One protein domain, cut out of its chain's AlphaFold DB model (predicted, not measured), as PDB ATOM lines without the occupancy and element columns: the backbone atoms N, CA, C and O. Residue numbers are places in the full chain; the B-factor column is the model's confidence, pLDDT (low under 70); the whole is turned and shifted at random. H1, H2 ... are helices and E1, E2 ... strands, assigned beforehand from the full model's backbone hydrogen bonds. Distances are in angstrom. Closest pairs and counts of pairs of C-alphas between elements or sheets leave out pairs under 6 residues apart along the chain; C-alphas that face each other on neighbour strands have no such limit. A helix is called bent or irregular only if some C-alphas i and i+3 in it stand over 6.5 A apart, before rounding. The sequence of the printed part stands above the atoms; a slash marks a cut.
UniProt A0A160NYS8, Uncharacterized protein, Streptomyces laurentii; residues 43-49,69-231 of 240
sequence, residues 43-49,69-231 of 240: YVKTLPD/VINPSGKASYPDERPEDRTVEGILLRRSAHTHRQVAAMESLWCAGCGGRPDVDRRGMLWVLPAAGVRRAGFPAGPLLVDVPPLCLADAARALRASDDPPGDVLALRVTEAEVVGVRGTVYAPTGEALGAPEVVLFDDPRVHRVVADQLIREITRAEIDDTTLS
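Overview. This is residues 43 to 49 and 69 to 231 of the 240 residues of an uncharacterized protein of Streptomyces laurentii (UniProt A0A160NYS8). Two long, bent strands, E3 and E5, run side by side as a twisted ribbon along the length of the domain, and the shorter E1, E2 and E4 widen it into one branched sheet. H1 and H3 are over one face, H2 is on the opposite face, the short H4 lies at one end of the length, and residues 69 to 96, with no named element, run from the other end towards H1. The printed part has 170 residues, with four named helices and five named strands in the order H1 E1 H2 E2 H3 E3 E4 E5 H4; the neighbour strands are antiparallel, and the class is mixed, helices and strands, with under half of the residues in named elements. It is compact, with a radius of gyration of the C-alphas of 16.7 A, though its outline of 54 by 31 by 30 A is elongated.

Arrangement. Residues 43 to 44 pair, parallel, with residues 145 to 146 of E2, residues 144 to 146. H1, residues 97 to 108, is over E5, residues 211 to 225, slantwise at 40 degrees on the local plane; its height over the sheet is 7.3 A, and the closest C-alphas are those of Thr 99 and Asp 214, 5.3 A. E1, residues 124 to 130, neighbours E3, residues 170 to 187, with N 127 to O 173 at 2.9 A. H2, residues 131 to 136, is on the opposite face from H1, over none of the strands; its closest C-alpha pair with E3 is Ala 131 and Val 170, 4.6 A. E2 neighbours E5, with N 146 to O 218 at 2.9 A. H3, residues 153 to 162, is on the same face as H1, over E1 and along it at 5 degrees on the local plane; C-alphas 128 and 156, the closest, are 6.8 A apart. E3 and E4, residues 199 to 202, form a hairpin, with N 201 to O 183 at 2.8 A. E5 is on the other side of E3 from E1 and E4, with N 219 to O 179 at 2.8 A. H4, residues 227 to 231, is over E3; the C-alphas of Ala 172 and Leu 230, the closest, are 6.1 A apart. In H1, H2, H3 and H4 every O i to N i+4 pair is within hydrogen-bond range.

Along the chain. H1 begins at C-alpha 97 (-22.196, -7.561, 19.264) and is 16.3 A long. E3 is 29.6 A long and bends by 123 degrees at residue 174; E5, 33.0 A, bends by 80 degrees at residue 222. H4 ends at C-alpha 231 (-5.292, 16.990, 33.197).

Size, cuts and confidence. The C-alphas farthest apart, of Pro 72 and Ser 231, are 54.4 A apart. Residues 50 to 68 are not printed; C-alphas 49 and 69 are 29.5 A apart. The links H1 to E1 and E3 to E4 are long. Mean pLDDT of the printed part is 89.3; residues 43 to 49, 138 and 163 to 168 are under 70.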
ATOM      1  N   TYR A  43      -6.430  -8.532  38.085       64.50
ATOM      2  CA  TYR A  43      -7.399  -8.123  37.077       64.50
ATOM      3  C   TYR A  43      -8.057  -6.788  37.442       64.50
ATOM      4  O   TYR A  43      -8.570  -6.604  38.554       64.50
ATOM      5  N   VAL A  44      -8.072  -5.870  36.479       68.12
ATOM      6  CA  VAL A  44      -8.730  -4.566  36.574       68.12
ATOM      7  C   VAL A  44     -10.057  -4.634  35.821       68.12
ATOM      8  O   VAL A  44     -10.062  -4.784  34.608       68.12
ATOM      9  N   LYS A  45     -11.177  -4.538  36.551       56.41
ATOM     10  CA  LYS A  45     -12.535  -4.501  35.975       56.41
ATOM     11  C   LYS A  45     -12.771  -3.178  35.241       56.41
ATOM     12  O   LYS A  45     -12.343  -2.151  35.762       56.41
ATOM     13  N   THR A  46     -13.457  -3.215  34.099       56.41
ATOM     14  CA  THR A  46     -13.826  -2.056  33.268       56.41
ATOM     15  C   THR A  46     -14.686  -1.001  33.977       56.41
ATOM     16  O   THR A  46     -15.405  -1.290  34.937       56.41
ATOM     17  N   LEU A  47     -14.641   0.220  33.425       51.44
ATOM     18  CA  LEU A  47     -15.710   1.218  33.545       51.44
ATOM     19  C   LEU A  47     -17.031   0.636  33.006       51.44
ATOM     20  O   LEU A  47     -16.985  -0.261  32.156       51.44
ATOM     21  N   PRO A  48     -18.201   1.114  33.468       42.94
ATOM     22  CA  PRO A  48     -19.456   0.804  32.793       42.94
ATOM     23  C   PRO A  48     -19.332   1.166  31.308       42.94
ATOM     24  O   PRO A  48     -18.734   2.190  30.964       42.94
ATOM     25  N   ASP A  49     -19.845   0.292  30.440       44.25
ATOM     26  CA  ASP A  49     -19.893   0.549  29.001       44.25
ATOM     27  C   ASP A  49     -20.559   1.921  28.796       44.25
ATOM     28  O   ASP A  49     -21.650   2.133  29.336       44.25
ATOM     29  N   VAL A  69     -22.471 -27.008  23.998       95.25
ATOM     30  CA  VAL A  69     -22.137 -28.431  24.038       95.25
ATOM     31  C   VAL A  69     -20.649 -28.617  24.297       95.25
ATOM     32  O   VAL A  69     -19.811 -27.833  23.845       95.25
ATOM     33  N   ILE A  70     -20.301 -29.682  25.016       96.38
ATOM     34  CA  ILE A  70     -18.915 -30.139  25.120       96.38
ATOM     35  C   ILE A  70     -18.695 -31.190  24.043       96.38
ATOM     36  O   ILE A  70     -19.296 -32.264  24.066       96.38
ATOM     37  N   ASN A  71     -17.847 -30.872  23.069       93.50
ATOM     38  CA  ASN A  71     -17.577 -31.778  21.961       93.50
ATOM     39  C   ASN A  71     -16.710 -32.981  22.411       93.50
ATOM     40  O   ASN A  71     -16.138 -32.955  23.504       93.50
ATOM     41  N   PRO A  72     -16.533 -34.026  21.578       93.88
ATOM     42  CA  PRO A  72     -15.739 -35.206  21.945       93.88
ATOM     43  C   PRO A  72     -14.271 -34.923  22.306       93.88
ATOM     44  O   PRO A  72     -13.637 -35.737  22.970       93.88
ATOM     45  N   SER A  73     -13.723 -33.772  21.894       92.88
ATOM     46  CA  SER A  73     -12.380 -33.322  22.292       92.88
ATOM     47  C   SER A  73     -12.354 -32.584  23.639       92.88
ATOM     48  O   SER A  73     -11.301 -32.112  24.064       92.88
ATOM     49  N   GLY A  74     -13.498 -32.478  24.317       94.62
ATOM     50  CA  GLY A  74     -13.643 -31.824  25.613       94.62
ATOM     51  C   GLY A  74     -13.717 -30.298  25.547       94.62
ATOM     52  O   GLY A  74     -13.506 -29.655  26.575       94.62
ATOM     53  N   LYS A  75     -13.985 -29.709  24.369       96.56
ATOM     54  CA  LYS A  75     -14.055 -28.251  24.173       96.56
ATOM     55  C   LYS A  75     -15.495 -27.750  24.153       96.56
ATOM     56  O   LYS A  75     -16.356 -28.400  23.558       96.56
ATOM     57  N   ALA A  76     -15.727 -26.564  24.714       96.81
ATOM     58  CA  ALA A  76     -16.991 -25.853  24.532       96.81
ATOM     59  C   ALA A  76     -17.176 -25.501  23.050       96.81
ATOM     60  O   ALA A  76     -16.220 -25.088  22.383       96.81
ATOM     61  N   SER A  77     -18.376 -25.736  22.525       97.00
ATOM     62  CA  SER A  77     -18.759 -25.500  21.127       97.00
ATOM     63  C   SER A  77     -20.240 -25.121  21.047       97.00
ATOM     64  O   SER A  77     -21.018 -25.470  21.939       97.00
ATOM     65  N   TYR A  78     -20.631 -24.456  19.963       95.25
ATOM     66  CA  TYR A  78     -22.038 -24.353  19.568       95.25
ATOM     67  C   TYR A  78     -22.407 -25.515  18.629       95.25
ATOM     68  O   TYR A  78     -21.552 -25.964  17.862       95.25
ATOM     69  N   PRO A  79     -23.662 -26.004  18.628       93.50
ATOM     70  CA  PRO A  79     -24.115 -27.005  17.659       93.50
ATOM     71  C   PRO A  79     -23.943 -26.559  16.201       93.50
ATOM     72  O   PRO A  79     -23.659 -27.377  15.329       93.50
ATOM     73  N   ASP A  80     -24.095 -25.261  15.947       92.81
ATOM     74  CA  ASP A  80     -23.969 -24.606  14.645       92.81
ATOM     75  C   ASP A  80     -22.749 -23.670  14.588       92.81
ATOM     76  O   ASP A  80     -22.791 -22.623  13.940       92.81
ATOM     77  N   GLU A  81     -21.681 -24.019  15.312       94.50
ATOM     78  CA  GLU A  81     -20.469 -23.205  15.414       94.50
ATOM     79  C   GLU A  81     -19.905 -22.818  14.042       94.50
ATOM     80  O   GLU A  81     -19.740 -23.648  13.142       94.50
ATOM     81  N   ARG A  82     -19.558 -21.539  13.913       94.44
ATOM     82  CA  ARG A  82     -18.931 -20.949  12.735       94.44
ATOM     83  C   ARG A  82     -17.517 -20.476  13.065       94.44
ATOM     84  O   ARG A  82     -17.218 -20.216  14.229       94.44
ATOM     85  N   PRO A  83     -16.636 -20.305  12.064       94.38
ATOM     86  CA  PRO A  83     -15.282 -19.807  12.302       94.38
ATOM     87  C   PRO A  83     -15.227 -18.472  13.061       94.38
ATOM     88  O   PRO A  83     -14.305 -18.262  13.841       94.38
ATOM     89  N   GLU A  84     -16.201 -17.581  12.859       93.88
ATOM     90  CA  GLU A  84     -16.299 -16.300  13.565       93.88
ATOM     91  C   GLU A  84     -16.648 -16.421  15.056       93.88
ATOM     92  O   GLU A  84     -16.373 -15.488  15.806       93.88
ATOM     93  N   ASP A  85     -17.183 -17.560  15.509       95.56
ATOM     94  CA  ASP A  85     -17.475 -17.823  16.926       95.56
ATOM     95  C   ASP A  85     -16.201 -18.125  17.736       95.56
ATOM     96  O   ASP A  85     -16.281 -18.525  18.896       95.56
ATOM     97  N   ARG A  86     -15.010 -17.991  17.143       96.75
ATOM     98  CA  ARG A  86     -13.729 -18.324  17.768       96.75
ATOM     99  C   ARG A  86     -12.772 -17.136  17.740       96.75
ATOM    100  O   ARG A  86     -12.685 -16.413  16.751       96.75
ATOM    101  N   THR A  87     -11.998 -16.979  18.812       96.06
ATOM    102  CA  THR A  87     -10.792 -16.133  18.798       96.06
ATOM    103  C   THR A  87      -9.721 -16.731  17.884       96.06
ATOM    104  O   THR A  87      -9.789 -17.909  17.517       96.06
ATOM    105  N   VAL A  88      -8.665 -15.964  17.589       92.50
ATOM    106  CA  VAL A  88      -7.470 -16.497  16.900       92.50
ATOM    107  C   VAL A  88      -6.856 -17.704  17.635       92.50
ATOM    108  O   VAL A  88      -6.369 -18.628  16.985       92.50
ATOM    109  N   GLU A  89      -6.952 -17.746  18.967       93.81
ATOM    110  CA  GLU A  89      -6.481 -18.861  19.811       93.81
ATOM    111  C   GLU A  89      -7.475 -20.043  19.887       93.81
ATOM    112  O   GLU A  89      -7.272 -21.012  20.622       93.81
ATOM    113  N   GLY A  90      -8.580 -19.988  19.138       95.56
ATOM    114  CA  GLY A  90      -9.574 -21.059  19.075       95.56
ATOM    115  C   GLY A  90     -10.472 -21.166  20.314       95.56
ATOM    116  O   GLY A  90     -11.054 -22.230  20.561       95.56
ATOM    117  N   ILE A  91     -10.611 -20.097  21.099       97.19
ATOM    118  CA  ILE A  91     -11.527 -20.051  22.249       97.19
ATOM    119  C   ILE A  91     -12.914 -19.626  21.775       97.19
ATOM    120  O   ILE A  91     -13.019 -18.709  20.964       97.19
ATOM    121  N   LEU A  92     -13.965 -20.309  22.245       97.88
ATOM    122  CA  LEU A  92     -15.341 -20.012  21.837       97.88
ATOM    123  C   LEU A  92     -15.768 -18.653  22.397       97.88
ATOM    124  O   LEU A  92     -15.583 -18.391  23.584       97.88
ATOM    125  N   LEU A  93     -16.350 -17.811  21.556       97.06
ATOM    126  CA  LEU A  93     -16.881 -16.501  21.901       97.06
ATOM    127  C   LEU A  93     -18.367 -16.594  22.210       97.06
ATOM    128  O   LEU A  93     -19.108 -17.303  21.533       97.06
ATOM    129  N   ARG A  94     -18.825 -15.812  23.188       95.38
ATOM    130  CA  ARG A  94     -20.249 -15.542  23.340       95.38
ATOM    131  C   ARG A  94     -20.733 -14.745  22.132       95.38
ATOM    132  O   ARG A  94     -20.209 -13.672  21.840       95.38
ATOM    133  N   ARG A  95     -21.793 -15.228  21.481       93.00
ATOM    134  CA  ARG A  95     -22.477 -14.508  20.398       93.00
ATOM    135  C   ARG A  95     -23.151 -13.244  20.929       93.00
ATOM    136  O   ARG A  95     -24.279 -13.268  21.410       93.00
ATOM    137  N   SER A  96     -22.436 -12.128  20.874       90.50
ATOM    138  CA  SER A  96     -22.989 -10.800  21.128       90.50
ATOM    139  C   SER A  96     -22.194  -9.735  20.380       90.50
ATOM    140  O   SER A  96     -20.970  -9.826  20.251       90.50
ATOM    141  N   ALA A  97     -22.870  -8.676  19.928       88.88
ATOM    142  CA  ALA A  97     -22.196  -7.561  19.264       88.88
ATOM    143  C   ALA A  97     -21.132  -6.908  20.164       88.88
ATOM    144  O   ALA A  97     -20.106  -6.445  19.669       88.88
ATOM    145  N   HIS A  98     -21.352  -6.869  21.483       88.38
ATOM    146  CA  HIS A  98     -20.367  -6.358  22.438       88.38
ATOM    147  C   HIS A  98     -19.107  -7.239  22.463       88.38
ATOM    148  O   HIS A  98     -18.012  -6.726  22.240       88.38
ATOM    149  N   THR A  99     -19.257  -8.557  22.626       93.12
ATOM    150  CA  THR A  99     -18.136  -9.513  22.642       93.12
ATOM    151  C   THR A  99     -17.323  -9.450  21.355       93.12
ATOM    152  O   THR A  99     -16.113  -9.253  21.410       93.12
ATOM    153  N   HIS A 100     -17.963  -9.532  20.185       92.69
ATOM    154  CA  HIS A 100     -17.230  -9.485  18.916       92.69
ATOM    155  C   HIS A 100     -16.515  -8.144  18.699       92.69
ATOM    156  O   HIS A 100     -15.383  -8.133  18.213       92.69
ATOM    157  N   ARG A 101     -17.126  -7.011  19.085       91.25
ATOM    158  CA  ARG A 101     -16.465  -5.695  19.010       91.25
ATOM    159  C   ARG A 101     -15.264  -5.616  19.947       91.25
ATOM    160  O   ARG A 101     -14.202  -5.173  19.513       91.25
ATOM    161  N   GLN A 102     -15.410  -6.072  21.190       94.75
ATOM    162  CA  GLN A 102     -14.323  -6.080  22.168       94.75
ATOM    163  C   GLN A 102     -13.163  -6.954  21.686       94.75
ATOM    164  O   GLN A 102     -12.026  -6.488  21.659       94.75
ATOM    165  N   VAL A 103     -13.449  -8.174  21.225       95.38
ATOM    166  CA  VAL A 103     -12.441  -9.115  20.722       95.38
ATOM    167  C   VAL A 103     -11.726  -8.524  19.511       95.38
ATOM    168  O   VAL A 103     -10.500  -8.463  19.502       95.38
ATOM    169  N   ALA A 104     -12.461  -7.997  18.528       93.81
ATOM    170  CA  ALA A 104     -11.864  -7.389  17.340       93.81
ATOM    171  C   ALA A 104     -10.969  -6.184  17.682       93.81
ATOM    172  O   ALA A 104      -9.867  -6.056  17.134       93.81
ATOM    173  N   ALA A 105     -11.418  -5.322  18.603       95.38
ATOM    174  CA  ALA A 105     -10.649  -4.174  19.073       95.38
ATOM    175  C   ALA A 105      -9.392  -4.608  19.837       95.38
ATOM    176  O   ALA A 105      -8.316  -4.061  19.598       95.38
ATOM    177  N   MET A 106      -9.498  -5.624  20.694       96.25
ATOM    178  CA  MET A 106      -8.364  -6.180  21.426       96.25
ATOM    179  C   MET A 106      -7.364  -6.850  20.493       96.25
ATOM    180  O   MET A 106      -6.186  -6.524  20.578       96.25
ATOM    181  N   GLU A 107      -7.779  -7.735  19.586       94.81
ATOM    182  CA  GLU A 107      -6.876  -8.433  18.655       94.81
ATOM    183  C   GLU A 107      -6.145  -7.462  17.721       94.81
ATOM    184  O   GLU A 107      -4.962  -7.648  17.435       94.81
ATOM    185  N   SER A 108      -6.833  -6.409  17.273       94.50
ATOM    186  CA  SER A 108      -6.291  -5.447  16.306       94.50
ATOM    187  C   SER A 108      -5.675  -4.198  16.941       94.50
ATOM    188  O   SER A 108      -5.139  -3.361  16.211       94.50
ATOM    189  N   LEU A 109      -5.758  -4.060  18.271       96.12
ATOM    190  CA  LEU A 109      -5.416  -2.843  19.018       96.12
ATOM    191  C   LEU A 109      -6.070  -1.592  18.403       96.12
ATOM    192  O   LEU A 109      -5.411  -0.592  18.118       96.12
ATOM    193  N   TRP A 110      -7.375  -1.668  18.146       96.19
ATOM    194  CA  TRP A 110      -8.171  -0.538  17.664       96.19
ATOM    195  C   TRP A 110      -8.816   0.220  18.814       96.19
ATOM    196  O   TRP A 110      -9.013  -0.318  19.902       96.19
ATOM    197  N   CYS A 111      -9.166   1.477  18.546       95.88
ATOM    198  CA  CYS A 111      -9.916   2.298  19.478       95.88
ATOM    199  C   CYS A 111     -11.254   1.627  19.821       95.88
ATOM    200  O   CYS A 111     -12.064   1.396  18.921       95.88
ATOM    201  N   ALA A 112     -11.511   1.380  21.107       91.38
ATOM    202  CA  ALA A 112     -12.750   0.747  21.564       91.38
ATOM    203  C   ALA A 112     -14.017   1.560  21.236       91.38
ATOM    204  O   ALA A 112     -15.084   0.984  21.058       91.38
ATOM    205  N   GLY A 113     -13.905   2.892  21.157       90.75
ATOM    206  CA  GLY A 113     -15.035   3.778  20.867       90.75
ATOM    207  C   GLY A 113     -15.405   3.793  19.383       90.75
ATOM    208  O   GLY A 113     -16.500   3.394  19.005       90.75
ATOM    209  N   CYS A 114     -14.494   4.271  18.536       91.31
ATOM    210  CA  CYS A 114     -14.761   4.481  17.111       91.31
ATOM    211  C   CYS A 114     -14.330   3.332  16.182       91.31
ATOM    212  O   CYS A 114     -14.552   3.419  14.976       91.31
ATOM    213  N   GLY A 115     -13.646   2.297  16.687       90.56
ATOM    214  CA  GLY A 115     -13.058   1.227  15.863       90.56
ATOM    215  C   GLY A 115     -11.883   1.676  14.978       90.56
ATOM    216  O   GLY A 115     -11.408   0.912  14.139       90.56
ATOM    217  N   GLY A 116     -11.428   2.922  15.134       93.62
ATOM    218  CA  GLY A 116     -10.315   3.514  14.395       93.62
ATOM    219  C   GLY A 116      -8.951   3.256  15.035       93.62
ATOM    220  O   GLY A 116      -8.779   2.390  15.892       93.62
ATOM    221  N   ARG A 117      -7.949   4.046  14.633       95.62
ATOM    222  CA  ARG A 117      -6.613   3.984  15.245       95.62
ATOM    223  C   ARG A 117      -6.656   4.579  16.660       95.62
ATOM    224  O   ARG A 117      -7.222   5.662  16.826       95.62
ATOM    225  N   PRO A 118      -6.066   3.914  17.665       96.12
ATOM    226  CA  PRO A 118      -5.905   4.508  18.985       96.12
ATOM    227  C   PRO A 118      -4.891   5.654  18.934       96.12
ATOM    228  O   PRO A 118      -4.127   5.791  17.972       96.12
ATOM    229  N   ASP A 119      -4.878   6.472  19.981       97.19
ATOM    230  CA  ASP A 119      -3.860   7.501  20.134       97.19
ATOM    231  C   ASP A 119      -2.528   6.847  20.503       97.19
ATOM    232  O   ASP A 119      -2.465   6.000  21.396       97.19
ATOM    233  N   VAL A 120      -1.470   7.216  19.788       96.56
ATOM    234  CA  VAL A 120      -0.135   6.634  19.932       96.56
ATOM    235  C   VAL A 120       0.883   7.761  19.874       96.56
ATOM    236  O   VAL A 120       0.898   8.538  18.919       96.56
ATOM    237  N   ASP A 121       1.762   7.821  20.869       95.19
ATOM    238  CA  ASP A 121       2.919   8.712  20.873       95.19
ATOM    239  C   ASP A 121       4.203   7.945  21.245       95.19
ATOM    240  O   ASP A 121       4.221   6.716  21.317       95.19
ATOM    241  N   ARG A 122       5.301   8.671  21.481       95.06
ATOM    242  CA  ARG A 122       6.605   8.087  21.851       95.06
ATOM    243  C   ARG A 122       6.597   7.276  23.155       95.06
ATOM    244  O   ARG A 122       7.541   6.532  23.392       95.06
ATOM    245  N   ARG A 123       5.598   7.481  24.014       94.75
ATOM    246  CA  ARG A 123       5.419   6.805  25.305       94.75
ATOM    247  C   ARG A 123       4.551   5.557  25.156       94.75
ATOM    248  O   ARG A 123       4.551   4.709  26.038       94.75
ATOM    249  N   GLY A 124       3.814   5.447  24.052       95.88
ATOM    250  CA  GLY A 124       2.997   4.294  23.717       95.88
ATOM    251  C   GLY A 124       1.554   4.650  23.378       95.88
ATOM    252  O   GLY A 124       1.177   5.803  23.148       95.88
ATOM    253  N   MET A 125       0.741   3.605  23.332       97.12
ATOM    254  CA  MET A 125      -0.680   3.669  23.035       97.12
ATOM    255  C   MET A 125      -1.472   4.131  24.256       97.12
ATOM    256  O   MET A 125      -1.125   3.768  25.378       97.12
ATOM    257  N   LEU A 126      -2.528   4.912  24.050       96.56
ATOM    258  CA  LEU A 126      -3.377   5.403  25.129       96.56
ATOM    259  C   LEU A 126      -4.389   4.346  25.588       96.56
ATOM    260  O   LEU A 126      -5.182   3.836  24.795       96.56
ATOM    261  N   TRP A 127      -4.399   4.090  26.891       95.50
ATOM    262  CA  TRP A 127      -5.381   3.259  27.586       95.50
ATOM    263  C   TRP A 127      -6.000   4.062  28.723       95.50
ATOM    264  O   TRP A 127      -5.305   4.842  29.369       95.50
ATOM    265  N   VAL A 128      -7.292   3.878  28.984       91.75
ATOM    266  CA  VAL A 128      -7.982   4.509  30.119       91.75
ATOM    267  C   VAL A 128      -8.584   3.408  30.980       91.75
ATOM    268  O   VAL A 128      -9.435   2.656  30.514       91.75
ATOM    269  N   LEU A 129      -8.106   3.289  32.218       90.62
ATOM    270  CA  LEU A 129      -8.431   2.202  33.143       90.62
ATOM    271  C   LEU A 129      -8.986   2.752  34.463       90.62
ATOM    272  O   LEU A 129      -8.562   3.826  34.886       90.62
ATOM    273  N   PRO A 130      -9.817   2.001  35.201       86.31
ATOM    274  CA  PRO A 130     -10.182   2.373  36.567       86.31
ATOM    275  C   PRO A 130      -8.979   2.426  37.517       86.31
ATOM    276  O   PRO A 130      -8.268   1.436  37.727       86.31
ATOM    277  N   ALA A 131      -8.779   3.578  38.157       85.19
ATOM    278  CA  ALA A 131      -7.654   3.865  39.043       85.19
ATOM    279  C   ALA A 131      -7.580   2.896  40.225       85.19
ATOM    280  O   ALA A 131      -6.497   2.447  40.603       85.19
ATOM    281  N   ALA A 132      -8.734   2.545  40.800       79.94
ATOM    282  CA  ALA A 132      -8.814   1.630  41.934       79.94
ATOM    283  C   ALA A 132      -8.246   0.242  41.598       79.94
ATOM    284  O   ALA A 132      -7.567  -0.364  42.429       79.94
ATOM    285  N   GLY A 133      -8.494  -0.259  40.384       78.00
ATOM    286  CA  GLY A 133      -7.942  -1.535  39.936       78.00
ATOM    287  C   GLY A 133      -6.439  -1.455  39.688       78.00
ATOM    288  O   GLY A 133      -5.697  -2.284  40.207       78.00
ATOM    289  N   VAL A 134      -5.988  -0.416  38.983       80.56
ATOM    290  CA  VAL A 134      -4.564  -0.191  38.683       80.56
ATOM    291  C   VAL A 134      -3.726  -0.055  39.962       80.56
ATOM    292  O   VAL A 134      -2.694  -0.708  40.101       80.56
ATOM    293  N   ARG A 135      -4.189   0.741  40.936       80.12
ATOM    294  CA  ARG A 135      -3.502   0.919  42.228       80.12
ATOM    295  C   ARG A 135      -3.468  -0.375  43.036       80.12
ATOM    296  O   ARG A 135      -2.428  -0.717  43.590       80.12
ATOM    297  N   ARG A 136      -4.584  -1.115  43.085       75.44
ATOM    298  CA  ARG A 136      -4.651  -2.417  43.772       75.44
ATOM    299  C   ARG A 136      -3.663  -3.414  43.178       75.44
ATOM    300  O   ARG A 136      -3.068  -4.182  43.922       75.44
ATOM    301  N   ALA A 137      -3.472  -3.369  41.863       73.38
ATOM    302  CA  ALA A 137      -2.532  -4.216  41.146       73.38
ATOM    303  C   ALA A 137      -1.049  -3.870  41.379       73.38
ATOM    304  O   ALA A 137      -0.172  -4.557  40.862       73.38
ATOM    305  N   GLY A 138      -0.748  -2.840  42.176       69.94
ATOM    306  CA  GLY A 138       0.626  -2.474  42.515       69.94
ATOM    307  C   GLY A 138       1.381  -1.809  41.366       69.94
ATOM    308  O   GLY A 138       2.610  -1.760  41.389       69.94
ATOM    309  N   PHE A 139       0.672  -1.291  40.360       76.81
ATOM    310  CA  PHE A 139       1.273  -0.491  39.298       76.81
ATOM    311  C   PHE A 139       2.062   0.699  39.887       76.81
ATOM    312  O   PHE A 139       1.563   1.343  40.815       76.81
ATOM    313  N   PRO A 140       3.269   1.023  39.374       72.62
ATOM    314  CA  PRO A 140       3.910   0.491  38.161       72.62
ATOM    315  C   PRO A 140       4.779  -0.764  38.359       72.62
ATOM    316  O   PRO A 140       5.501  -1.155  37.447       72.62
ATOM    317  N   ALA A 141       4.760  -1.400  39.533       72.56
ATOM    318  CA  ALA A 141       5.706  -2.467  39.863       72.56
ATOM    319  C   ALA A 141       5.373  -3.844  39.250       72.56
ATOM    320  O   ALA A 141       6.249  -4.711  39.227       72.56
ATOM    321  N   GLY A 142       4.145  -4.062  38.762       72.38
ATOM    322  CA  GLY A 142       3.684  -5.355  38.249       72.38
ATOM    323  C   GLY A 142       2.860  -5.267  36.957       72.38
ATOM    324  O   GLY A 142       2.359  -4.189  36.626       72.38
ATOM    325  N   PRO A 143       2.733  -6.390  36.225       82.69
ATOM    326  CA  PRO A 143       1.871  -6.490  35.050       82.69
ATOM    327  C   PRO A 143       0.398  -6.277  35.417       82.69
ATOM    328  O   PRO A 143      -0.044  -6.639  36.511       82.69
ATOM    329  N   LEU A 144      -0.366  -5.708  34.484       90.81
ATOM    330  CA  LEU A 144      -1.801  -5.460  34.645       90.81
ATOM    331  C   LEU A 144      -2.602  -6.324  33.680       90.81
ATOM    332  O   LEU A 144      -2.390  -6.229  32.474       90.81
ATOM    333  N   LEU A 145      -3.563  -7.099  34.190       93.50
ATOM    334  CA  LEU A 145      -4.556  -7.742  33.331       93.50
ATOM    335  C   LEU A 145      -5.724  -6.795  33.091       93.50
ATOM    336  O   LEU A 145      -6.361  -6.328  34.040       93.50
ATOM    337  N   VAL A 146      -6.015  -6.556  31.820       94.19
ATOM    338  CA  VAL A 146      -7.056  -5.635  31.369       94.19
ATOM    339  C   VAL A 146      -7.911  -6.262  30.279       94.19
ATOM    340  O   VAL A 146      -7.448  -7.060  29.468       94.19
ATOM    341  N   ASP A 147      -9.170  -5.864  30.255       94.06
ATOM    342  CA  ASP A 147     -10.197  -6.264  29.293       94.06
ATOM    343  C   ASP A 147     -10.767  -5.083  28.495       94.06
ATOM    344  O   ASP A 147     -11.562  -5.289  27.576       94.06
ATOM    345  N   VAL A 148     -10.356  -3.848  28.791       91.62
ATOM    346  CA  VAL A 148     -10.654  -2.698  27.928       91.62
ATOM    347  C   VAL A 148      -9.651  -2.613  26.781       91.62
ATOM    348  O   VAL A 148      -8.467  -2.783  27.029       91.62
ATOM    349  N   PRO A 149     -10.065  -2.302  25.545       94.56
ATOM    350  CA  PRO A 149      -9.135  -1.961  24.471       94.56
ATOM    351  C   PRO A 149      -8.564  -0.532  24.617       94.56
ATOM    352  O   PRO A 149      -9.052   0.262  25.428       94.56
ATOM    353  N   PRO A 150      -7.543  -0.167  23.819       96.62
ATOM    354  CA  PRO A 150      -7.004   1.193  23.783       96.62
ATOM    355  C   PRO A 150      -8.018   2.210  23.229       96.62
ATOM    356  O   PRO A 150      -9.033   1.849  22.631       96.62
ATOM    357  N   LEU A 151      -7.725   3.505  23.384       95.56
ATOM    358  CA  LEU A 151      -8.595   4.604  22.943       95.56
ATOM    359  C   LEU A 151      -7.848   5.658  22.114       95.56
ATOM    360  O   LEU A 151      -6.645   5.867  22.255       95.56
ATOM    361  N   CYS A 152      -8.578   6.361  21.247       96.00
ATOM    362  CA  CYS A 152      -8.127   7.626  20.666       96.00
ATOM    363  C   CYS A 152      -8.397   8.788  21.638       96.00
ATOM    364  O   CYS A 152      -9.231   8.658  22.532       96.00
ATOM    365  N   LEU A 153      -7.742   9.943  21.457       93.50
ATOM    366  CA  LEU A 153      -7.918  11.094  22.359       93.50
ATOM    367  C   LEU A 153      -9.374  11.561  22.459       93.50
ATOM    368  O   LEU A 153      -9.837  11.881  23.549       93.50
ATOM    369  N   ALA A 154     -10.103  11.588  21.339       91.06
ATOM    370  CA  ALA A 154     -11.496  12.030  21.322       91.06
ATOM    371  C   ALA A 154     -12.404  11.095  22.139       91.06
ATOM    372  O   ALA A 154     -13.234  11.559  22.924       91.06
ATOM    373  N   ASP A 155     -12.208   9.784  21.993       90.50
ATOM    374  CA  ASP A 155     -13.005   8.772  22.684       90.50
ATOM    375  C   ASP A 155     -12.586   8.628  24.150       90.50
ATOM    376  O   ASP A 155     -13.447   8.457  25.005       90.50
ATOM    377  N   ALA A 156     -11.296   8.795  24.460       90.06
ATOM    378  CA  ALA A 156     -10.804   8.912  25.830       90.06
ATOM    379  C   ALA A 156     -11.440  10.114  26.537       90.06
ATOM    380  O   ALA A 156     -11.974   9.977  27.632       90.06
ATOM    381  N   ALA A 157     -11.478  11.277  25.884       86.25
ATOM    382  CA  ALA A 157     -12.136  12.460  26.422       86.25
ATOM    383  C   ALA A 157     -13.630  12.229  26.685       86.25
ATOM    384  O   ALA A 157     -14.170  12.707  27.680       86.25
ATOM    385  N   ARG A 158     -14.313  11.507  25.785       84.06
ATOM    386  CA  ARG A 158     -15.726  11.148  25.957       84.06
ATOM    387  C   ARG A 158     -15.917  10.184  27.125       84.06
ATOM    388  O   ARG A 158     -16.782  10.449  27.948       84.06
ATOM    389  N   ALA A 159     -15.102   9.137  27.227       80.88
ATOM    390  CA  ALA A 159     -15.157   8.177  28.329       80.88
ATOM    391  C   ALA A 159     -14.930   8.858  29.689       80.88
ATOM    392  O   ALA A 159     -15.685   8.629  30.626       80.88
ATOM    393  N   LEU A 160     -13.953   9.765  29.771       79.44
ATOM    394  CA  LEU A 160     -13.669  10.534  30.986       79.44
ATOM    395  C   LEU A 160     -14.806  11.496  31.369       79.44
ATOM    396  O   LEU A 160     -15.014  11.735  32.550       79.44
ATOM    397  N   ARG A 161     -15.539  12.049  30.393       76.31
ATOM    398  CA  ARG A 161     -16.703  12.920  30.654       76.31
ATOM    399  C   ARG A 161     -17.973  12.155  31.016       76.31
ATOM    400  O   ARG A 161     -18.814  12.713  31.707       76.31
ATOM    401  N   ALA A 162     -18.137  10.951  30.476       70.94
ATOM    402  CA  ALA A 162     -19.315  10.112  30.683       70.94
ATOM    403  C   ALA A 162     -19.237   9.282  31.972       70.94
ATOM    404  O   ALA A 162     -20.251   8.758  32.414       70.94
ATOM    405  N   SER A 163     -18.045   9.139  32.552       65.12
ATOM    406  CA  SER A 163     -17.881   8.485  33.844       65.12
ATOM    407  C   SER A 163     -18.530   9.341  34.934       65.12
ATOM    408  O   SER A 163     -18.149  10.491  35.154       65.12
ATOM    409  N   ASP A 164     -19.511   8.754  35.620       63.31
ATOM    410  CA  ASP A 164     -20.081   9.289  36.861       63.31
ATOM    411  C   ASP A 164     -19.107   9.150  38.049       63.31
ATOM    412  O   ASP A 164     -19.418   9.575  39.167       63.31
ATOM    413  N   ASP A 165     -17.936   8.537  37.834       62.44
ATOM    414  CA  ASP A 165     -16.961   8.322  38.890       62.44
ATOM    415  C   ASP A 165     -16.303   9.653  39.291       62.44
ATOM    416  O   ASP A 165     -16.034  10.524  38.451       62.44
ATOM    417  N   PRO A 166     -16.013   9.851  40.587       60.06
ATOM    418  CA  PRO A 166     -15.352  11.057  41.045       60.06
ATOM    419  C   PRO A 166     -13.976  11.248  40.374       60.06
ATOM    420  O   PRO A 166     -13.282  10.279  40.041       60.06
ATOM    421  N   PRO A 167     -13.523  12.508  40.213       60.69
ATOM    422  CA  PRO A 167     -12.196  12.803  39.688       60.69
ATOM    423  C   PRO A 167     -11.111  12.010  40.433       60.69
ATOM    424  O   PRO A 167     -10.946  12.159  41.643       60.69
ATOM    425  N   GLY A 168     -10.362  11.176  39.706       64.06
ATOM    426  CA  GLY A 168      -9.310  10.319  40.269       64.06
ATOM    427  C   GLY A 168      -9.620   8.817  40.299       64.06
ATOM    428  O   GLY A 168      -8.734   8.050  40.691       64.06
ATOM    429  N   ASP A 169     -10.807   8.406  39.840       77.69
ATOM    430  CA  ASP A 169     -11.219   6.997  39.717       77.69
ATOM    431  C   ASP A 169     -10.884   6.358  38.365       77.69
ATOM    432  O   ASP A 169     -11.040   5.152  38.177       77.69
ATOM    433  N   VAL A 170     -10.288   7.135  37.465       83.94
ATOM    434  CA  VAL A 170      -9.765   6.717  36.162       83.94
ATOM    435  C   VAL A 170      -8.313   7.164  36.003       83.94
ATOM    436  O   VAL A 170      -7.924   8.239  36.458       83.94
ATOM    437  N   LEU A 171      -7.498   6.331  35.359       87.94
ATOM    438  CA  LEU A 171      -6.111   6.606  34.999       87.94
ATOM    439  C   LEU A 171      -5.937   6.456  33.495       87.94
ATOM    440  O   LEU A 171      -6.332   5.445  32.917       87.94
ATOM    441  N   ALA A 172      -5.293   7.443  32.881       91.88
ATOM    442  CA  ALA A 172      -4.760   7.310  31.538       91.88
ATOM    443  C   ALA A 172      -3.353   6.714  31.630       91.88
ATOM    444  O   ALA A 172      -2.532   7.181  32.422       91.88
ATOM    445  N   LEU A 173      -3.078   5.694  30.824       94.00
ATOM    446  CA  LEU A 173      -1.777   5.053  30.709       94.00
ATOM    447  C   LEU A 173      -1.271   5.146  29.271       94.00
ATOM    448  O   LEU A 173      -2.044   5.018  28.319       94.00
ATOM    449  N   ARG A 174       0.043   5.303  29.126       95.69
ATOM    450  CA  ARG A 174       0.765   5.069  27.874       95.69
ATOM    451  C   ARG A 174       1.397   3.697  27.939       95.69
ATOM    452  O   ARG A 174       2.165   3.432  28.854       95.69
ATOM    453  N   VAL A 175       1.036   2.832  27.001       95.50
ATOM    454  CA  VAL A 175       1.393   1.412  27.004       95.50
ATOM    455  C   VAL A 175       2.222   1.086  25.775       95.50
ATOM    456  O   VAL A 175       1.776   1.315  24.648       95.50
ATOM    457  N   THR A 176       3.412   0.531  25.985       93.94
ATOM    458  CA  THR A 176       4.276   0.075  24.883       93.94
ATOM    459  C   THR A 176       4.125  -1.412  24.590       93.94
ATOM    460  O   THR A 176       4.266  -1.808  23.436       93.94
ATOM    461  N   GLU A 177       3.773  -2.225  25.590       93.62
ATOM    462  CA  GLU A 177       3.613  -3.670  25.441       93.62
ATOM    463  C   GLU A 177       2.265  -4.128  25.998       93.62
ATOM    464  O   GLU A 177       1.919  -3.901  27.156       93.62
ATOM    465  N   ALA A 178       1.483  -4.779  25.142       94.88
ATOM    466  CA  ALA A 178       0.225  -5.399  25.516       94.88
ATOM    467  C   ALA A 178       0.117  -6.738  24.787       94.88
ATOM    468  O   ALA A 178       0.061  -6.769  23.557       94.88
ATOM    469  N   GLU A 179       0.057  -7.841  25.526       95.44
ATOM    470  CA  GLU A 179      -0.037  -9.203  24.985       95.44
ATOM    471  C   GLU A 179      -1.395  -9.804  25.337       95.44
ATOM    472  O   GLU A 179      -1.875  -9.589  26.442       95.44
ATOM    473  N   VAL A 180      -2.053 -10.521  24.420       96.50
ATOM    474  CA  VAL A 180      -3.282 -11.256  24.768       96.50
ATOM    475  C   VAL A 180      -2.867 -12.514  25.521       96.50
ATOM    476  O   VAL A 180      -2.163 -13.348  24.964       96.50
ATOM    477  N   VAL A 181      -3.308 -12.656  26.768       97.25
ATOM    478  CA  VAL A 181      -2.868 -13.750  27.658       97.25
ATOM    479  C   VAL A 181      -4.004 -14.663  28.108       97.25
ATOM    480  O   VAL A 181      -3.763 -15.694  28.733       97.25
ATOM    481  N   GLY A 182      -5.252 -14.299  27.814       97.75
ATOM    482  CA  GLY A 182      -6.401 -15.090  28.223       97.75
ATOM    483  C   GLY A 182      -7.733 -14.493  27.811       97.75
ATOM    484  O   GLY A 182      -7.824 -13.604  26.961       97.75
ATOM    485  N   VAL A 183      -8.778 -14.981  28.465       98.19
ATOM    486  CA  VAL A 183     -10.164 -14.554  28.275       98.19
ATOM    487  C   VAL A 183     -10.846 -14.346  29.617       98.19
ATOM    488  O   VAL A 183     -10.475 -14.957  30.615       98.19
ATOM    489  N   ARG A 184     -11.878 -13.506  29.637       97.62
ATOM    490  CA  ARG A 184     -12.891 -13.512  30.688       97.62
ATOM    491  C   ARG A 184     -14.149 -14.154  30.132       97.62
ATOM    492  O   ARG A 184     -14.609 -13.766  29.061       97.62
ATOM    493  N   GLY A 185     -14.691 -15.131  30.845       96.81
ATOM    494  CA  GLY A 185     -15.870 -15.854  30.386       96.81
ATOM    495  C   GLY A 185     -16.363 -16.903  31.366       96.81
ATOM    496  O   GLY A 185     -15.781 -17.116  32.430       96.81
ATOM    497  N   THR A 186     -17.452 -17.570  30.999       97.12
ATOM    498  CA  THR A 186     -18.021 -18.667  31.784       97.12
ATOM    499  C   THR A 186     -17.277 -19.964  31.485       97.12
ATOM    500  O   THR A 186     -17.188 -20.378  30.328       97.12
ATOM    501  N   VAL A 187     -16.772 -20.632  32.525       97.56
ATOM    502  CA  VAL A 187     -16.174 -21.971  32.410       97.56
ATOM    503  C   VAL A 187     -17.265 -23.031  32.487       97.56
ATOM    504  O   VAL A 187     -18.093 -23.003  33.397       97.56
ATOM    505  N   TYR A 188     -17.229 -23.996  31.574       96.88
ATOM    506  CA  TYR A 188     -18.152 -25.125  31.562       96.88
ATOM    507  C   TYR A 188     -17.488 -26.413  32.068       96.88
ATOM    508  O   TYR A 188     -16.306 -26.701  31.831       96.88
ATOM    509  N   ALA A 189     -18.269 -27.205  32.795       95.31
ATOM    510  CA  ALA A 189     -17.942 -28.561  33.189       95.31
ATOM    511  C   ALA A 189     -17.876 -29.461  31.947       95.31
ATOM    512  O   ALA A 189     -18.532 -29.170  30.946       95.31
ATOM    513  N   PRO A 190     -17.166 -30.601  31.998       93.88
ATOM    514  CA  PRO A 190     -17.222 -31.601  30.929       93.88
ATOM    515  C   PRO A 190     -18.640 -32.114  30.622       93.88
ATOM    516  O   PRO A 190     -18.877 -32.615  29.530       93.88
ATOM    517  N   THR A 191     -19.572 -31.979  31.569       92.00
ATOM    518  CA  THR A 191     -20.998 -32.312  31.424       92.00
ATOM    519  C   THR A 191     -21.812 -31.243  30.689       92.00
ATOM    520  O   THR A 191     -22.977 -31.486  30.397       92.00
ATOM    521  N   GLY A 192     -21.230 -30.076  30.384       89.75
ATOM    522  CA  GLY A 192     -21.924 -28.949  29.746       89.75
ATOM    523  C   GLY A 192     -22.586 -27.970  30.719       89.75
ATOM    524  O   GLY A 192     -23.197 -27.000  30.287       89.75
ATOM    525  N   GLU A 193     -22.442 -28.169  32.029       92.81
ATOM    526  CA  GLU A 193     -22.968 -27.248  33.044       92.81
ATOM    527  C   GLU A 193     -22.008 -26.074  33.289       92.81
ATOM    528  O   GLU A 193     -20.795 -26.266  33.371       92.81
ATOM    529  N   ALA A 194     -22.526 -24.854  33.443       94.31
ATOM    530  CA  ALA A 194     -21.705 -23.707  33.832       94.31
ATOM    531  C   ALA A 194     -21.201 -23.858  35.280       94.31
ATOM    532  O   ALA A 194     -21.981 -24.121  36.193       94.31
ATOM    533  N   LEU A 195     -19.901 -23.648  35.506       93.19
ATOM    534  CA  LEU A 195     -19.246 -23.835  36.810       93.19
ATOM    535  C   LEU A 195     -19.305 -22.608  37.732       93.19
ATOM    536  O   LEU A 195     -18.789 -22.656  38.848       93.19
ATOM    537  N   GLY A 196     -19.917 -21.506  37.291       92.75
ATOM    538  CA  GLY A 196     -20.060 -20.300  38.099       92.75
ATOM    539  C   GLY A 196     -20.177 -19.022  37.277       92.75
ATOM    540  O   GLY A 196     -20.516 -19.040  36.092       92.75
ATOM    541  N   ALA A 197     -19.901 -17.898  37.939       92.69
ATOM    542  CA  ALA A 197     -19.843 -16.588  37.303       92.69
ATOM    543  C   ALA A 197     -18.626 -16.472  36.359       92.69
ATOM    544  O   ALA A 197     -17.640 -17.187  36.555       92.69
ATOM    545  N   PRO A 198     -18.661 -15.560  35.368       94.00
ATOM    546  CA  PRO A 198     -17.520 -15.327  34.495       94.00
ATOM    547  C   PRO A 198     -16.239 -14.973  35.261       94.00
ATOM    548  O   PRO A 198     -16.215 -14.045  36.079       94.00
ATOM    549  N   GLU A 199     -15.156 -15.674  34.948       95.12
ATOM    550  CA  GLU A 199     -13.832 -15.483  35.542       95.12
ATOM    551  C   GLU A 199     -12.769 -15.258  34.464       95.12
ATOM    552  O   GLU A 199     -13.013 -15.492  33.281       95.12
ATOM    553  N   VAL A 200     -11.594 -14.767  34.872       96.62
ATOM    554  CA  VAL A 200     -10.427 -14.681  33.987       96.62
ATOM    555  C   VAL A 200      -9.748 -16.042  33.943       96.62
ATOM    556  O   VAL A 200      -9.388 -16.586  34.984       96.62
ATOM    557  N   VAL A 201      -9.544 -16.558  32.737       97.31
ATOM    558  CA  VAL A 201      -8.846 -17.813  32.467       97.31
ATOM    559  C   VAL A 201      -7.718 -17.524  31.483       97.31
ATOM    560  O   VAL A 201      -7.957 -17.051  30.370       97.31
ATOM    561  N   LEU A 202      -6.483 -17.773  31.914       97.56
ATOM    562  CA  LEU A 202      -5.290 -17.606  31.085       97.56
ATOM    563  C   LEU A 202      -5.168 -18.753  30.074       97.56
ATOM    564  O   LEU A 202      -5.703 -19.841  30.292       97.56
ATOM    565  N   PHE A 203      -4.468 -18.524  28.963       97.06
ATOM    566  CA  PHE A 203      -4.326 -19.532  27.903       97.06
ATOM    567  C   PHE A 203      -3.513 -20.767  28.316       97.06
ATOM    568  O   PHE A 203      -3.635 -21.811  27.678       97.06
ATOM    569  N   ASP A 204      -2.710 -20.677  29.376       95.69
ATOM    570  CA  ASP A 204      -1.984 -21.810  29.952       95.69
ATOM    571  C   ASP A 204      -2.835 -22.656  30.918       95.69
ATOM    572  O   ASP A 204      -2.430 -23.763  31.285       95.69
ATOM    573  N   ASP A 205      -4.032 -22.190  31.294       96.75
ATOM    574  CA  ASP A 205      -4.976 -22.956  32.103       96.75
ATOM    575  C   ASP A 205      -5.665 -24.036  31.241       96.75
ATOM    576  O   ASP A 205      -6.368 -23.713  30.277       96.75
ATOM    577  N   PRO A 206      -5.575 -25.333  31.598       95.44
ATOM    578  CA  PRO A 206      -6.224 -26.414  30.849       95.44
ATOM    579  C   PRO A 206      -7.749 -26.274  30.709       95.44
ATOM    580  O   PRO A 206      -8.364 -26.918  29.854       95.44
ATOM    581  N   ARG A 207      -8.393 -25.476  31.569       96.62
ATOM    582  CA  ARG A 207      -9.834 -25.197  31.523       96.62
ATOM    583  C   ARG A 207     -10.212 -24.263  30.376       96.62
ATOM    584  O   ARG A 207     -11.386 -24.257  30.011       96.62
ATOM    585  N   VAL A 208      -9.262 -23.531  29.785       97.75
ATOM    586  CA  VAL A 208      -9.528 -22.480  28.785       97.75
ATOM    587  C   VAL A 208     -10.327 -22.983  27.580       97.75
ATOM    588  O   VAL A 208     -11.183 -22.288  27.044       97.75
ATOM    589  N   HIS A 209     -10.148 -24.249  27.206       97.25
ATOM    590  CA  HIS A 209     -10.874 -24.876  26.103       97.25
ATOM    591  C   HIS A 209     -12.371 -25.109  26.368       97.25
ATOM    592  O   HIS A 209     -13.120 -25.397  25.433       97.25
ATOM    593  N   ARG A 210     -12.814 -25.005  27.625       97.56
ATOM    594  CA  ARG A 210     -14.225 -25.086  28.037       97.56
ATOM    595  C   ARG A 210     -14.810 -23.721  28.396       97.56
ATOM    596  O   ARG A 210     -15.877 -23.661  29.002       97.56
ATOM    597  N   VAL A 211     -14.111 -22.638  28.066       98.19
ATOM    598  CA  VAL A 211     -14.594 -21.279  28.304       98.19
ATOM    599  C   VAL A 211     -15.435 -20.816  27.125       98.19
ATOM    600  O   VAL A 211     -15.039 -20.980  25.971       98.19
ATOM    601  N   VAL A 212     -16.575 -20.203  27.438       97.69
ATOM    602  CA  VAL A 212     -17.302 -19.325  26.518       97.69
ATOM    603  C   VAL A 212     -16.943 -17.897  26.903       97.69
ATOM    604  O   VAL A 212     -17.343 -17.415  27.964       97.69
ATOM    605  N   ALA A 213     -16.102 -17.274  26.085       97.69
ATOM    606  CA  ALA A 213     -15.464 -15.999  26.362       97.69
ATOM    607  C   ALA A 213     -16.387 -14.821  26.044       97.69
ATOM    608  O   ALA A 213     -16.936 -14.723  24.950       97.69
ATOM    609  N   ASP A 214     -16.500 -13.900  26.993       95.50
ATOM    610  CA  ASP A 214     -17.185 -12.621  26.830       95.50
ATOM    611  C   ASP A 214     -16.223 -11.532  26.345       95.50
ATOM    612  O   ASP A 214     -16.634 -10.623  25.623       95.50
ATOM    613  N   GLN A 215     -14.955 -11.623  26.764       97.06
ATOM    614  CA  GLN A 215     -13.920 -10.617  26.536       97.06
ATOM    615  C   GLN A 215     -12.531 -11.266  26.411       97.06
ATOM    616  O   GLN A 215     -12.225 -12.240  27.104       97.06
ATOM    617  N   LEU A 216     -11.655 -10.693  25.584       97.69
ATOM    618  CA  LEU A 216     -10.213 -10.964  25.616       97.69
ATOM    619  C   LEU A 216      -9.538 -10.230  26.775       97.69
ATOM    620  O   LEU A 216      -9.875  -9.082  27.063       97.69
ATOM    621  N   ILE A 217      -8.527 -10.870  27.361       97.69
ATOM    622  CA  ILE A 217      -7.661 -10.293  28.389       97.69
ATOM    623  C   ILE A 217      -6.281 -10.042  27.810       97.69
ATOM    624  O   ILE A 217      -5.654 -10.942  27.244       97.69
ATOM    625  N   ARG A 218      -5.789  -8.819  28.005       96.25
ATOM    626  CA  ARG A 218      -4.405  -8.457  27.738       96.25
ATOM    627  C   ARG A 218      -3.631  -8.256  29.027       96.25
ATOM    628  O   ARG A 218      -4.142  -7.670  29.976       96.25
ATOM    629  N   GLU A 219      -2.390  -8.714  29.032       94.94
ATOM    630  CA  GLU A 219      -1.388  -8.286  29.990       94.94
ATOM    631  C   GLU A 219      -0.697  -7.044  29.437       94.94
ATOM    632  O   GLU A 219      -0.100  -7.078  28.361       94.94
ATOM    633  N   ILE A 220      -0.795  -5.938  30.168       92.94
ATOM    634  CA  ILE A 220      -0.028  -4.731  29.900       92.94
ATOM    635  C   ILE A 220       1.280  -4.807  30.672       92.94
ATOM    636  O   ILE A 220       1.299  -4.905  31.904       92.94
ATOM    637  N   THR A 221       2.371  -4.665  29.931       86.06
ATOM    638  CA  THR A 221       3.715  -4.472  30.459       86.06
ATOM    639  C   THR A 221       4.284  -3.160  29.912       86.06
ATOM    640  O   THR A 221       3.840  -2.638  28.891       86.06
ATOM    641  N   ARG A 222       5.223  -2.548  30.644       88.12
ATOM    642  CA  ARG A 222       5.858  -1.270  30.256       88.12
ATOM    643  C   ARG A 222       4.847  -0.163  29.938       88.12
ATOM    644  O   ARG A 222       4.699   0.281  28.792       88.12
ATOM    645  N   ALA A 223       4.175   0.285  30.992       91.75
ATOM    646  CA  ALA A 223       3.276   1.419  30.929       91.75
ATOM    647  C   ALA A 223       3.681   2.520  31.910       91.75
ATOM    648  O   ALA A 223       4.290   2.253  32.947       91.75
ATOM    649  N   GLU A 224       3.306   3.751  31.586       91.62
ATOM    650  CA  GLU A 224       3.471   4.924  32.443       91.62
ATOM    651  C   GLU A 224       2.170   5.725  32.529       91.62
ATOM    652  O   GLU A 224       1.320   5.645  31.640       91.62
ATOM    653  N   ILE A 225       1.997   6.479  33.618       91.81
ATOM    654  CA  ILE A 225       0.817   7.331  33.813       91.81
ATOM    655  C   ILE A 225       0.889   8.522  32.856       91.81
ATOM    656  O   ILE A 225       1.920   9.181  32.744       91.81
ATOM    657  N   ASP A 226      -0.229   8.818  32.193       91.50
ATOM    658  CA  ASP A 226      -0.374   9.983  31.329       91.50
ATOM    659  C   ASP A 226      -1.143  11.116  32.009       91.50
ATOM    660  O   ASP A 226      -2.315  11.382  31.717       91.50
ATOM    661  N   ASP A 227      -0.451  11.834  32.890       87.06
ATOM    662  CA  ASP A 227      -1.018  12.991  33.589       87.06
ATOM    663  C   ASP A 227      -1.462  14.102  32.625       87.06
ATOM    664  O   ASP A 227      -2.348  14.891  32.957       87.06
ATOM    665  N   THR A 228      -0.893  14.156  31.413       86.00
ATOM    666  CA  THR A 228      -1.266  15.155  30.398       86.00
ATOM    667  C   THR A 228      -2.682  14.907  29.895       86.00
ATOM    668  O   THR A 228      -3.506  15.821  29.907       86.00
ATOM    669  N   THR A 229      -2.989  13.664  29.509       84.19
ATOM    670  CA  THR A 229      -4.340  13.272  29.081       84.19
ATOM    671  C   THR A 229      -5.347  13.443  30.218       84.19
ATOM    672  O   THR A 229      -6.420  13.998  29.999       84.19
ATOM    673  N   LEU A 230      -4.997  13.052  31.449       76.19
ATOM    674  CA  LEU A 230      -5.877  13.237  32.610       76.19
ATOM    675  C   LEU A 230      -6.181  14.718  32.876       76.19
ATOM    676  O   LEU A 230      -7.340  15.103  33.025       76.19
ATOM    677  N   SER A 231      -5.151  15.564  32.884       76.19
ATOM    678  CA  SER A 231      -5.292  16.990  33.197       76.19
ATOM    679  C   SER A 231      -6.065  17.757  32.125       76.19
ATOM    680  O   SER A 231      -6.846  18.653  32.454       76.19
TER     681      SER A 231